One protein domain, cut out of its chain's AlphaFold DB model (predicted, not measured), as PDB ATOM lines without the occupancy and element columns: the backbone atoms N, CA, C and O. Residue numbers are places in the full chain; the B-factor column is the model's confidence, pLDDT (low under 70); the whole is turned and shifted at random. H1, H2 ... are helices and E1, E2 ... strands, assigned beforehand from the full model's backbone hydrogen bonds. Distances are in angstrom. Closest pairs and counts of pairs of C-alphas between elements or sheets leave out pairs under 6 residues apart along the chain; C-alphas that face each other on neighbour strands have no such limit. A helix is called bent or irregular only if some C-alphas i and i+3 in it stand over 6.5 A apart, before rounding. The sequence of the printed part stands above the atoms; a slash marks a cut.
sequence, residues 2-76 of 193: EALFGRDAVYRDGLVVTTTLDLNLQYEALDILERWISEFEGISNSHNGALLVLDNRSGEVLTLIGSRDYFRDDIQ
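Overview. This is residues 2 to 76 of the 193 residues of the protein "Transpeptidase domain-containing protein" of Dehalococcoidia bacterium (UniProt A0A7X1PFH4). The first half of one long helix, H3, packs on a hairpin of two strands, E1 and E2, while a small separate head of two short helices, H1 and H2, lies far off at the other end of the extended link of residues 13 to 22. Residues 39 to 44 of H3 stick out at the end away from that head, and residues 66 to 76 make a tail after E2. The printed part has 75 residues with three named helices and two named strands, in the order H1, H2, H3, E1, E2; the class is mixed, helices and strands, and the sheet, in the order E1, E2, is antiparallel. The whole is loose, with a radius of gyration of the C-alphas of 16.3 A, and only just elongated, spanning 49 by 33 by 18 A.

Along the chain. H1 holds residues 2 to 5 and begins with C-alpha 2 at (197.742, 231.293, 193.324). H2 holds residues 7 to 12. H3, residues 23 to 44, is 29.8 A long from first to last C-alpha and begins with C-alpha 23 at (204.706, 216.590, 175.542). It has a kink of 31 degrees near residue 38 and is irregular: C-alphas 39 and 42 are 7.3 A apart. E1 holds residues 51 to 54, 10.2 A long. E2, residues 61 to 65, is 10.7 A long and ends with C-alpha 65 at (201.696, 227.598, 172.258).

Arrangement. H1 and H2 are close but not clearly touching; their closest C-alphas, those of Glu 2 and Val 10, are 6.2 A apart. H1 is apart from H3, E1 and E2, and H2 is apart from the same three. H3 touches no helix. The closest C-alphas of H3 and E2 are those of Gln 26 and Thr 63, 5.1 A apart, among 9 pairs within 8 A. Those of H3 and E1 are Leu 33 and Leu 51, 7.1 A apart, among 2 such pairs. E1 and E2 form a hairpin, antiparallel at 176 degrees between directions; N 51 and O 65, at 2.9 A, and N 53 and O 63, at 3.1 A, are within hydrogen-bond range. In H2 every O i to N i+4 pair is within hydrogen-bond range, in H3 16 of 18 are, and H1 is too short for such a pair.

Size, cuts and confidence. The two C-alphas farthest apart, those of Asp 13 and Ile 43, are 50.0 A apart. The printed part has no cut. The link from H1 to H2 is tight, and those from H2 to H3, H3 to E1 and E1 to E2 are short; no link is long. The mean pLDDT of the printed part is 95.0, and no printed residue is under 70.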
ATOM      1  N   GLU A   2     197.829 230.342 192.189       90.12
ATOM      2  CA  GLU A   2     197.742 231.293 193.324       90.12
ATOM      3  C   GLU A   2     196.292 231.576 193.757       90.12
ATOM      4  O   GLU A   2     195.994 231.577 194.943       90.12
ATOM      5  N   ALA A   3     195.366 231.734 192.804       89.69
ATOM      6  CA  ALA A   3     193.947 231.948 193.106       89.69
ATOM      7  C   ALA A   3     193.254 230.756 193.800       89.69
ATOM      8  O   ALA A   3     192.209 230.944 194.409       89.69
ATOM      9  N   LEU A   4     193.798 229.541 193.679       88.06
ATOM     10  CA  LEU A   4     193.211 228.319 194.242       88.06
ATOM     11  C   LEU A   4     193.861 227.926 195.573       88.06
ATOM     12  O   LEU A   4     193.170 227.453 196.465       88.06
ATOM     13  N   PHE A   5     195.176 228.118 195.697       90.12
ATOM     14  CA  PHE A   5     195.973 227.595 196.814       90.12
ATOM     15  C   PHE A   5     196.687 228.686 197.624       90.12
ATOM     16  O   PHE A   5     197.244 228.404 198.677       90.12
ATOM     17  N   GLY A   6     196.663 229.939 197.166       91.31
ATOM     18  CA  GLY A   6     197.436 231.029 197.756       91.31
ATOM     19  C   GLY A   6     198.892 231.043 197.285       91.31
ATOM     20  O   GLY A   6     199.425 230.059 196.776       91.31
ATOM     21  N   ARG A   7     199.541 232.203 197.425       91.94
ATOM     22  CA  ARG A   7     200.922 232.417 196.968       91.94
ATOM     23  C   ARG A   7     201.918 231.532 197.716       91.94
ATOM     24  O   ARG A   7     202.741 230.885 197.080       91.94
ATOM     25  N   ASP A   8     201.840 231.498 199.045       92.25
ATOM     26  CA  ASP A   8     202.810 230.755 199.854       92.25
ATOM     27  C   ASP A   8     202.794 229.263 199.515       92.25
ATOM     28  O   ASP A   8     203.852 228.706 199.235       92.25
ATOM     29  N   ALA A   9     201.608 228.661 199.381       89.62
ATOM     30  CA  ALA A   9     201.494 227.256 199.005       89.62
ATOM     31  C   ALA A   9     202.106 226.953 197.632       89.62
ATOM     32  O   ALA A   9     202.813 225.962 197.461       89.62
ATOM     33  N   VAL A  10     201.887 227.834 196.651       90.31
ATOM     34  CA  VAL A  10     202.435 227.668 195.297       90.31
ATOM     35  C   VAL A  10     203.962 227.714 195.279       90.31
ATOM     36  O   VAL A  10     204.571 226.967 194.517       90.31
ATOM     37  N   TYR A  11     204.584 228.571 196.090       92.00
ATOM     38  CA  TYR A  11     206.032 228.794 196.024       92.00
ATOM     39  C   TYR A  11     206.846 228.074 197.106       92.00
ATOM     40  O   TYR A  11     208.068 228.015 196.975       92.00
ATOM     41  N   ARG A  12     206.220 227.565 198.178       92.31
ATOM     42  CA  ARG A  12     206.943 227.055 199.361       92.31
ATOM     43  C   ARG A  12     206.564 225.643 199.790       92.31
ATOM     44  O   ARG A  12     207.409 224.968 200.369       92.31
ATOM     45  N   ASP A  13     205.365 225.167 199.464       92.56
ATOM     46  CA  ASP A  13     204.841 223.924 200.053       92.56
ATOM     47  C   ASP A  13     205.188 222.660 199.243       92.56
ATOM     48  O   ASP A  13     204.721 221.569 199.558       92.56
ATOM     49  N   GLY A  14     206.016 222.780 198.197       90.94
ATOM     50  CA  GLY A  14     206.507 221.627 197.432       90.94
ATOM     51  C   GLY A  14     205.421 220.886 196.645       90.94
ATOM     52  O   GLY A  14     205.491 219.668 196.492       90.94
ATOM     53  N   LEU A  15     204.403 221.607 196.160       92.00
ATOM     54  CA  LEU A  15     203.290 221.026 195.407       92.00
ATOM     55  C   LEU A  15     203.770 220.303 194.137       92.00
ATOM     56  O   LEU A  15     204.544 220.845 193.349       92.00
ATOM     57  N   VAL A  16     203.221 219.111 193.890       92.62
ATOM     58  CA  VAL A  16     203.358 218.407 192.608       92.62
ATOM     59  C   VAL A  16     202.172 218.780 191.725       92.62
ATOM     60  O   VAL A  16     201.024 218.491 192.059       92.62
ATOM     61  N   VAL A  17     202.448 219.433 190.596       91.75
ATOM     62  CA  VAL A  17     201.423 219.859 189.637       91.75
ATOM     63  C   VAL A  17     201.442 218.927 188.434       91.75
ATOM     64  O   VAL A  17     202.344 218.987 187.603       91.75
ATOM     65  N   THR A  18     200.424 218.079 188.327       94.81
ATOM     66  CA  THR A  18     200.172 217.292 187.117       94.81
ATOM     67  C   THR A  18     199.309 218.110 186.163       94.81
ATOM     68  O   THR A  18     198.290 218.671 186.563       94.81
ATOM     69  N   THR A  19     199.727 218.192 184.903       96.12
ATOM     70  CA  THR A  19     198.988 218.893 183.846       96.12
ATOM     71  C   THR A  19     198.465 217.896 182.820       96.12
ATOM     72  O   THR A  19     198.864 216.734 182.821       96.12
ATOM     73  N   THR A  20     197.593 218.364 181.935       98.00
ATOM     74  CA  THR A  20     197.058 217.595 180.804       98.00
ATOM     75  C   THR A  20     197.930 217.694 179.553       98.00
ATOM     76  O   THR A  20     197.561 217.165 178.511       98.00
ATOM     77  N   LEU A  21     199.059 218.408 179.635       97.75
ATOM     78  CA  LEU A  21     199.946 218.636 178.504       97.75
ATOM     79  C   LEU A  21     200.524 217.308 178.012       97.75
ATOM     80  O   LEU A  21     201.220 216.614 178.754       97.75
ATOM     81  N   ASP A  22     200.288 217.002 176.741       98.31
ATOM     82  CA  ASP A  22     200.974 215.918 176.055       98.31
ATOM     83  C   ASP A  22     202.260 216.485 175.449       98.31
ATOM     84  O   ASP A  22     202.226 217.309 174.535       98.31
ATOM     85  N   LEU A  23     203.412 216.069 175.982       97.69
ATOM     86  CA  LEU A  23     204.706 216.590 175.542       97.69
ATOM     87  C   LEU A  23     205.042 216.206 174.100       97.69
ATOM     88  O   LEU A  23     205.661 217.005 173.402       97.69
ATOM     89  N   ASN A  24     204.632 215.024 173.639       98.31
ATOM     90  CA  ASN A  24     204.893 214.617 172.260       98.31
ATOM     91  C   ASN A  24     204.085 215.495 171.302       98.31
ATOM     92  O   ASN A  24     204.641 216.035 170.344       98.31
ATOM     93  N   LEU A  25     202.804 215.709 171.615       98.12
ATOM     94  CA  LEU A  25     201.939 216.582 170.825       98.12
ATOM     95  C   LEU A  25     202.394 218.046 170.879       98.12
ATOM     96  O   LEU A  25     202.343 218.740 169.866       98.12
ATOM     97  N   GLN A  26     202.883 218.510 172.033       98.06
ATOM     98  CA  GLN A  26     203.426 219.858 172.183       98.06
ATOM     99  C   GLN A  26     204.621 220.088 171.249       98.06
ATOM    100  O   GLN A  26     204.674 221.127 170.590       98.06
ATOM    101  N   TYR A  27     205.564 219.141 171.169       98.00
ATOM    102  CA  TYR A  27     206.707 219.252 170.258       98.00
ATOM    103  C   TYR A  27     206.281 219.184 168.789       98.00
ATOM    104  O   TYR A  27     206.699 220.025 167.998       98.00
ATOM    105  N   GLU A  28     205.383 218.264 168.431       98.25
ATOM    106  CA  GLU A  28     204.856 218.181 167.065       98.25
ATOM    107  C   GLU A  28     204.142 219.480 166.651       98.25
ATOM    108  O   GLU A  28     204.329 219.990 165.544       98.25
ATOM    109  N   ALA A  29     203.352 220.060 167.553       97.88
ATOM    110  CA  ALA A  29     202.657 221.313 167.312       97.88
ATOM    111  C   ALA A  29     203.609 222.510 167.174       97.88
ATOM    112  O   ALA A  29     203.343 223.388 166.350       97.88
ATOM    113  N   LEU A  30     204.713 222.547 167.932       97.19
ATOM    114  CA  LEU A  30     205.771 223.551 167.763       97.19
ATOM    115  C   LEU A  30     206.398 223.447 166.370       97.19
ATOM    116  O   LEU A  30     206.476 224.453 165.666       97.19
ATOM    117  N   ASP A  31     206.747 222.235 165.933       97.62
ATOM    118  CA  ASP A  31     207.323 221.999 164.605       97.62
ATOM    119  C   ASP A  31     206.350 222.376 163.478       97.62
ATOM    120  O   ASP A  31     206.747 222.926 162.448       97.62
ATOM    121  N   ILE A  32     205.055 222.081 163.650       97.38
ATOM    122  CA  ILE A  32     204.006 222.492 162.709       97.38
ATOM    123  C   ILE A  32     203.917 224.016 162.648       97.38
ATOM    124  O   ILE A  32     203.928 224.572 161.548       97.38
ATOM    125  N   LEU A  33     203.833 224.686 163.798       96.88
ATOM    126  CA  LEU A  33     203.715 226.140 163.858       96.88
ATOM    127  C   LEU A  33     204.925 226.822 163.207       96.88
ATOM    128  O   LEU A  33     204.743 227.704 162.367       96.88
ATOM    129  N   GLU A  34     206.139 226.382 163.541       95.94
ATOM    130  CA  GLU A  34     207.386 226.931 162.998       95.94
ATOM    131  C   GLU A  34     207.454 226.792 161.477       95.94
ATOM    132  O   GLU A  34     207.761 227.756 160.771       95.94
ATOM    133  N   ARG A  35     207.114 225.606 160.962       96.19
ATOM    134  CA  ARG A  35     207.110 225.327 159.523       96.19
ATOM    135  C   ARG A  35     206.160 226.253 158.772       96.19
ATOM    136  O   ARG A  35     206.562 226.855 157.781       96.19
ATOM    137  N   TRP A  36     204.919 226.379 159.248       95.50
ATOM    138  CA  TRP A  36     203.910 227.205 158.583       95.50
ATOM    139  C   TRP A  36     204.231 228.696 158.676       95.50
ATOM    140  O   TRP A  36     204.052 229.409 157.692       95.50
ATOM    141  N   ILE A  37     204.732 229.195 159.808       95.69
ATOM    142  CA  ILE A  37     205.122 230.609 159.872       95.69
ATOM    143  C   ILE A  37     206.302 230.865 158.930       95.69
ATOM    144  O   ILE A  37     206.233 231.797 158.134       95.69
ATOM    145  N   SER A  38     207.328 230.010 158.938       95.19
ATOM    146  CA  SER A  38     208.494 230.152 158.052       95.19
ATOM    147  C   SER A  38     208.125 230.134 156.566       95.19
ATOM    148  O   SER A  38     208.683 230.886 155.770       95.19
ATOM    149  N   GLU A  39     207.169 229.290 156.173       95.00
ATOM    150  CA  GLU A  39     206.713 229.193 154.782       95.00
ATOM    151  C   GLU A  39     206.010 230.476 154.306       95.00
ATOM    152  O   GLU A  39     206.178 230.889 153.156       95.00
ATOM    153  N   PHE A  40     205.242 231.136 155.181       93.44
ATOM    154  CA  PHE A  40     204.380 232.258 154.797       93.44
ATOM    155  C   PHE A  40     204.866 233.633 155.255       93.44
ATOM    156  O   PHE A  40     204.325 234.636 154.774       93.44
ATOM    157  N   GLU A  41     205.859 233.739 156.140       93.44
ATOM    158  CA  GLU A  41     206.288 235.028 156.705       93.44
ATOM    159  C   GLU A  41     206.784 236.004 155.627       93.44
ATOM    160  O   GLU A  41     206.450 237.190 155.665       93.44
ATOM    161  N   GLY A  42     207.452 235.498 154.584       90.38
ATOM    162  CA  GLY A  42     207.917 236.302 153.448       90.38
ATOM    163  C   GLY A  42     206.805 236.839 152.534       90.38
ATOM    164  O   GLY A  42     207.021 237.812 151.816       90.38
ATOM    165  N   ILE A  43     205.613 236.232 152.559       93.00
ATOM    166  CA  ILE A  43     204.469 236.617 151.711       93.00
ATOM    167  C   ILE A  43     203.448 237.438 152.508       93.00
ATOM    168  O   ILE A  43     202.870 238.396 151.999       93.00
ATOM    169  N   SER A  44     203.203 237.043 153.755       89.44
ATOM    170  CA  SER A  44     202.143 237.589 154.608       89.44
ATOM    171  C   SER A  44     202.614 238.694 155.551       89.44
ATOM    172  O   SER A  44     201.774 239.357 156.159       89.44
ATOM    173  N   ASN A  45     203.933 238.871 155.716       87.69
ATOM    174  CA  ASN A  45     204.529 239.701 156.766       87.69
ATOM    175  C   ASN A  45     204.035 239.325 158.185       87.69
ATOM    176  O   ASN A  45     203.977 240.170 159.078       87.69
ATOM    177  N   SER A  46     203.629 238.065 158.378       89.88
ATOM    178  CA  SER A  46     203.200 237.513 159.666       89.88
ATOM    179  C   SER A  46     204.326 236.663 160.242       89.88
ATOM    180  O   SER A  46     204.612 235.588 159.728       89.88
ATOM    181  N   HIS A  47     204.960 237.159 161.305       94.25
ATOM    182  CA  HIS A  47     206.191 236.581 161.874       94.25
ATOM    183  C   HIS A  47     205.961 235.792 163.173       94.25
ATOM    184  O   HIS A  47     206.887 235.184 163.709       94.25
ATOM    185  N   ASN A  48     204.730 235.809 163.692       94.81
ATOM    186  CA  ASN A  48     204.330 235.171 164.946       94.81
ATOM    187  C   ASN A  48     203.036 234.362 164.749       94.81
ATOM    188  O   ASN A  48     202.308 234.559 163.775       94.81
ATOM    189  N   GLY A  49     202.726 233.480 165.694       94.12
ATOM    190  CA  GLY A  49     201.514 232.673 165.682       94.12
ATOM    191  C   GLY A  49     201.306 231.940 166.997       94.12
ATOM    192  O   GLY A  49     202.164 231.941 167.873       94.12
ATOM    193  N   ALA A  50     200.139 231.328 167.137       96.25
ATOM    194  CA  ALA A  50     199.768 230.553 168.308       96.25
ATOM    195  C   ALA A  50     198.973 229.317 167.904       96.25
ATOM    196  O   ALA A  50     198.311 229.302 166.864       96.25
ATOM    197  N   LEU A  51     199.025 228.295 168.753       97.56
ATOM    198  CA  LEU A  51     198.378 227.014 168.519       97.56
ATOM    199  C   LEU A  51     197.872 226.442 169.847       97.56
ATOM    200  O   LEU A  51     198.580 226.419 170.852       97.56
ATOM    201  N   LEU A  52     196.616 226.005 169.844       97.44
ATOM    202  CA  LEU A  52     195.944 225.357 170.966       97.44
ATOM    203  C   LEU A  52     195.343 224.043 170.474       97.44
ATOM    204  O   LEU A  52     194.616 224.045 169.479       97.44
ATOM    205  N   VAL A  53     195.607 222.950 171.187       98.06
ATOM    206  CA  VAL A  53     194.928 221.666 170.960       98.06
ATOM    207  C   VAL A  53     194.161 221.287 172.215       98.06
ATOM    208  O   VAL A  53     194.702 221.323 173.322       98.06
ATOM    209  N   LEU A  54     192.892 220.933 172.021       97.75
ATOM    210  CA  LEU A  54     191.972 220.533 173.075       97.75
ATOM    211  C   LEU A  54     191.460 219.120 172.811       97.75
ATOM    212  O   LEU A  54     191.161 218.776 171.664       97.75
ATOM    213  N   ASP A  55     191.265 218.344 173.873       97.94
ATOM    214  CA  ASP A  55     190.362 217.199 173.801       97.94
ATOM    215  C   ASP A  55     188.910 217.703 173.828       97.94
ATOM    216  O   ASP A  55     188.474 218.369 174.766       97.94
ATOM    217  N   ASN A  56     188.135 217.399 172.784       96.12
ATOM    218  CA  ASN A  56     186.766 217.908 172.650       96.12
ATOM    219  C   ASN A  56     185.773 217.294 173.651       96.12
ATOM    220  O   ASN A  56     184.674 217.828 173.812       96.12
ATOM    221  N   ARG A  57     186.098 216.152 174.269       96.88
ATOM    222  CA  ARG A  57     185.214 215.463 175.219       96.88
ATOM    223  C   ARG A  57     185.447 215.948 176.642       96.88
ATOM    224  O   ARG A  57     184.473 216.232 177.334       96.88
ATOM    225  N   SER A  58     186.702 216.023 177.074       97.31
ATOM    226  CA  SER A  58     187.081 216.437 178.427       97.31
ATOM    227  C   SER A  58     187.288 217.948 178.547       97.31
ATOM    228  O   SER A  58     187.146 218.500 179.638       97.31
ATOM    229  N   GLY A  59     187.583 218.634 177.439       96.06
ATOM    230  CA  GLY A  59     187.987 220.041 177.435       96.06
ATOM    231  C   GLY A  59     189.426 220.258 177.910       96.06
ATOM    232  O   GLY A  59     189.819 221.399 178.159       96.06
ATOM    233  N   GLU A  60     190.203 219.186 178.069       98.00
ATOM    234  CA  GLU A  60     191.591 219.253 178.513       98.00
ATOM    235  C   GLU A  60     192.476 219.937 177.469       98.00
ATOM    236  O   GLU A  60     192.324 219.739 176.262       98.00
ATOM    237  N   VAL A  61     193.426 220.742 177.949       98.12
ATOM    238  CA  VAL A  61     194.415 221.409 177.102       98.12
ATOM    239  C   VAL A  61     195.588 220.463 176.906       98.12
ATOM    240  O   VAL A  61     196.366 220.246 177.836       98.12
ATOM    241  N   LEU A  62     195.712 219.910 175.704       98.31
ATOM    242  CA  LEU A  62     196.778 218.965 175.364       98.31
ATOM    243  C   LEU A  62     198.041 219.684 174.884       98.31
ATOM    244  O   LEU A  62     199.150 219.188 175.060       98.31
ATOM    245  N   THR A  63     197.878 220.866 174.289       98.19
ATOM    246  CA  THR A  63     198.967 221.701 173.773       98.19
ATOM    247  C   THR A  63     198.599 223.167 173.904       98.19
ATOM    248  O   THR A  63     197.475 223.547 173.575       98.19
ATOM    249  N   LEU A  64     199.549 223.998 174.333       97.69
ATOM    250  CA  LEU A  64     199.385 225.447 174.423       97.69
ATOM    251  C   LEU A  64     200.671 226.134 173.966       97.69
ATOM    252  O   LEU A  64     201.700 226.068 174.638       97.69
ATOM    253  N   ILE A  65     200.599 226.820 172.831       98.06
ATOM    254  CA  ILE A  65     201.696 227.598 172.258       98.06
ATOM    255  C   ILE A  65     201.178 229.018 172.035       98.06
ATOM    256  O   ILE A  65     200.321 229.250 171.186       98.06
ATOM    257  N   GLY A  66     201.656 229.964 172.845       97.00
ATOM    258  CA  GLY A  66     201.207 231.361 172.799       97.00
ATOM    259  C   GLY A  66     201.898 232.216 171.732       97.00
ATOM    260  O   GLY A  66     201.366 233.254 171.343       97.00
ATOM    261  N   SER A  67     203.063 231.788 171.264       97.06
ATOM    262  CA  SER A  67     203.924 232.506 170.325       97.06
ATOM    263  C   SER A  67     204.825 231.511 169.597       97.06
ATOM    264  O   SER A  67     205.094 230.431 170.126       97.06
ATOM    265  N   ARG A  68     205.356 231.898 168.435       95.19
ATOM    266  CA  ARG A  68     206.377 231.130 167.700       95.19
ATOM    267  C   ARG A  68     207.640 230.917 168.537       95.19
ATOM    268  O   ARG A  68     208.119 229.802 168.664       95.19
ATOM    269  N   ASP A  69     208.145 231.998 169.123       95.38
ATOM    270  CA  ASP A  69     209.319 231.999 169.995       95.38
ATOM    271  C   ASP A  69     209.094 233.024 171.105       95.38
ATOM    272  O   ASP A  69     208.877 234.199 170.824       95.38
ATOM    273  N   TYR A  70     209.109 232.575 172.361       95.88
ATOM    274  CA  TYR A  70     208.864 233.422 173.529       95.88
ATOM    275  C   TYR A  70     209.949 234.490 173.737       95.88
ATOM    276  O   TYR A  70     209.658 235.574 174.243       95.88
ATOM    277  N   PHE A  71     211.195 234.201 173.351       96.62
ATOM    278  CA  PHE A  71     212.355 235.051 173.643       96.62
ATOM    279  C   PHE A  71     212.660 236.071 172.541       96.62
ATOM    280  O   PHE A  71     213.598 236.858 172.670       96.62
ATOM    281  N   ARG A  72     211.874 236.081 171.461       95.69
ATOM    282  CA  ARG A  72     212.028 237.027 170.355       95.69
ATOM    283  C   ARG A  72     211.174 238.273 170.543       95.69
ATOM    284  O   ARG A  72     209.976 238.285 170.258       95.69
ATOM    285  N   ASP A  73     211.810 239.356 170.972       95.50
ATOM    286  CA  ASP A  73     211.143 240.650 171.161       95.50
ATOM    287  C   ASP A  73     210.663 241.277 169.842       95.50
ATOM    288  O   ASP A  73     209.638 241.960 169.820       95.50
ATOM    289  N   ASP A  74     211.353 241.015 168.730       94.56
ATOM    290  CA  ASP A  74     211.038 241.572 167.410       94.56
ATOM    291  C   ASP A  74     209.681 241.103 166.858       94.56
ATOM    292  O   ASP A  74     209.064 241.801 166.053       94.56
ATOM    293  N   ILE A  75     209.182 239.964 167.348       94.12
ATOM    294  CA  ILE A  75     207.853 239.426 167.026       94.12
ATOM    295  C   ILE A  75     206.864 239.537 168.195       94.12
ATOM    296  O   ILE A  75     205.768 238.975 168.125       94.12
ATOM    297  N   GLN A  76     207.243 240.232 169.274       94.62
ATOM    298  CA  GLN A  76     206.492 240.277 170.535       94.62
ATOM    299  C   GLN A  76     206.261 238.872 171.123       94.62
ATOM    300  O   GLN A  76     205.152 238.520 171.525       94.62
TER     301      GLN A  76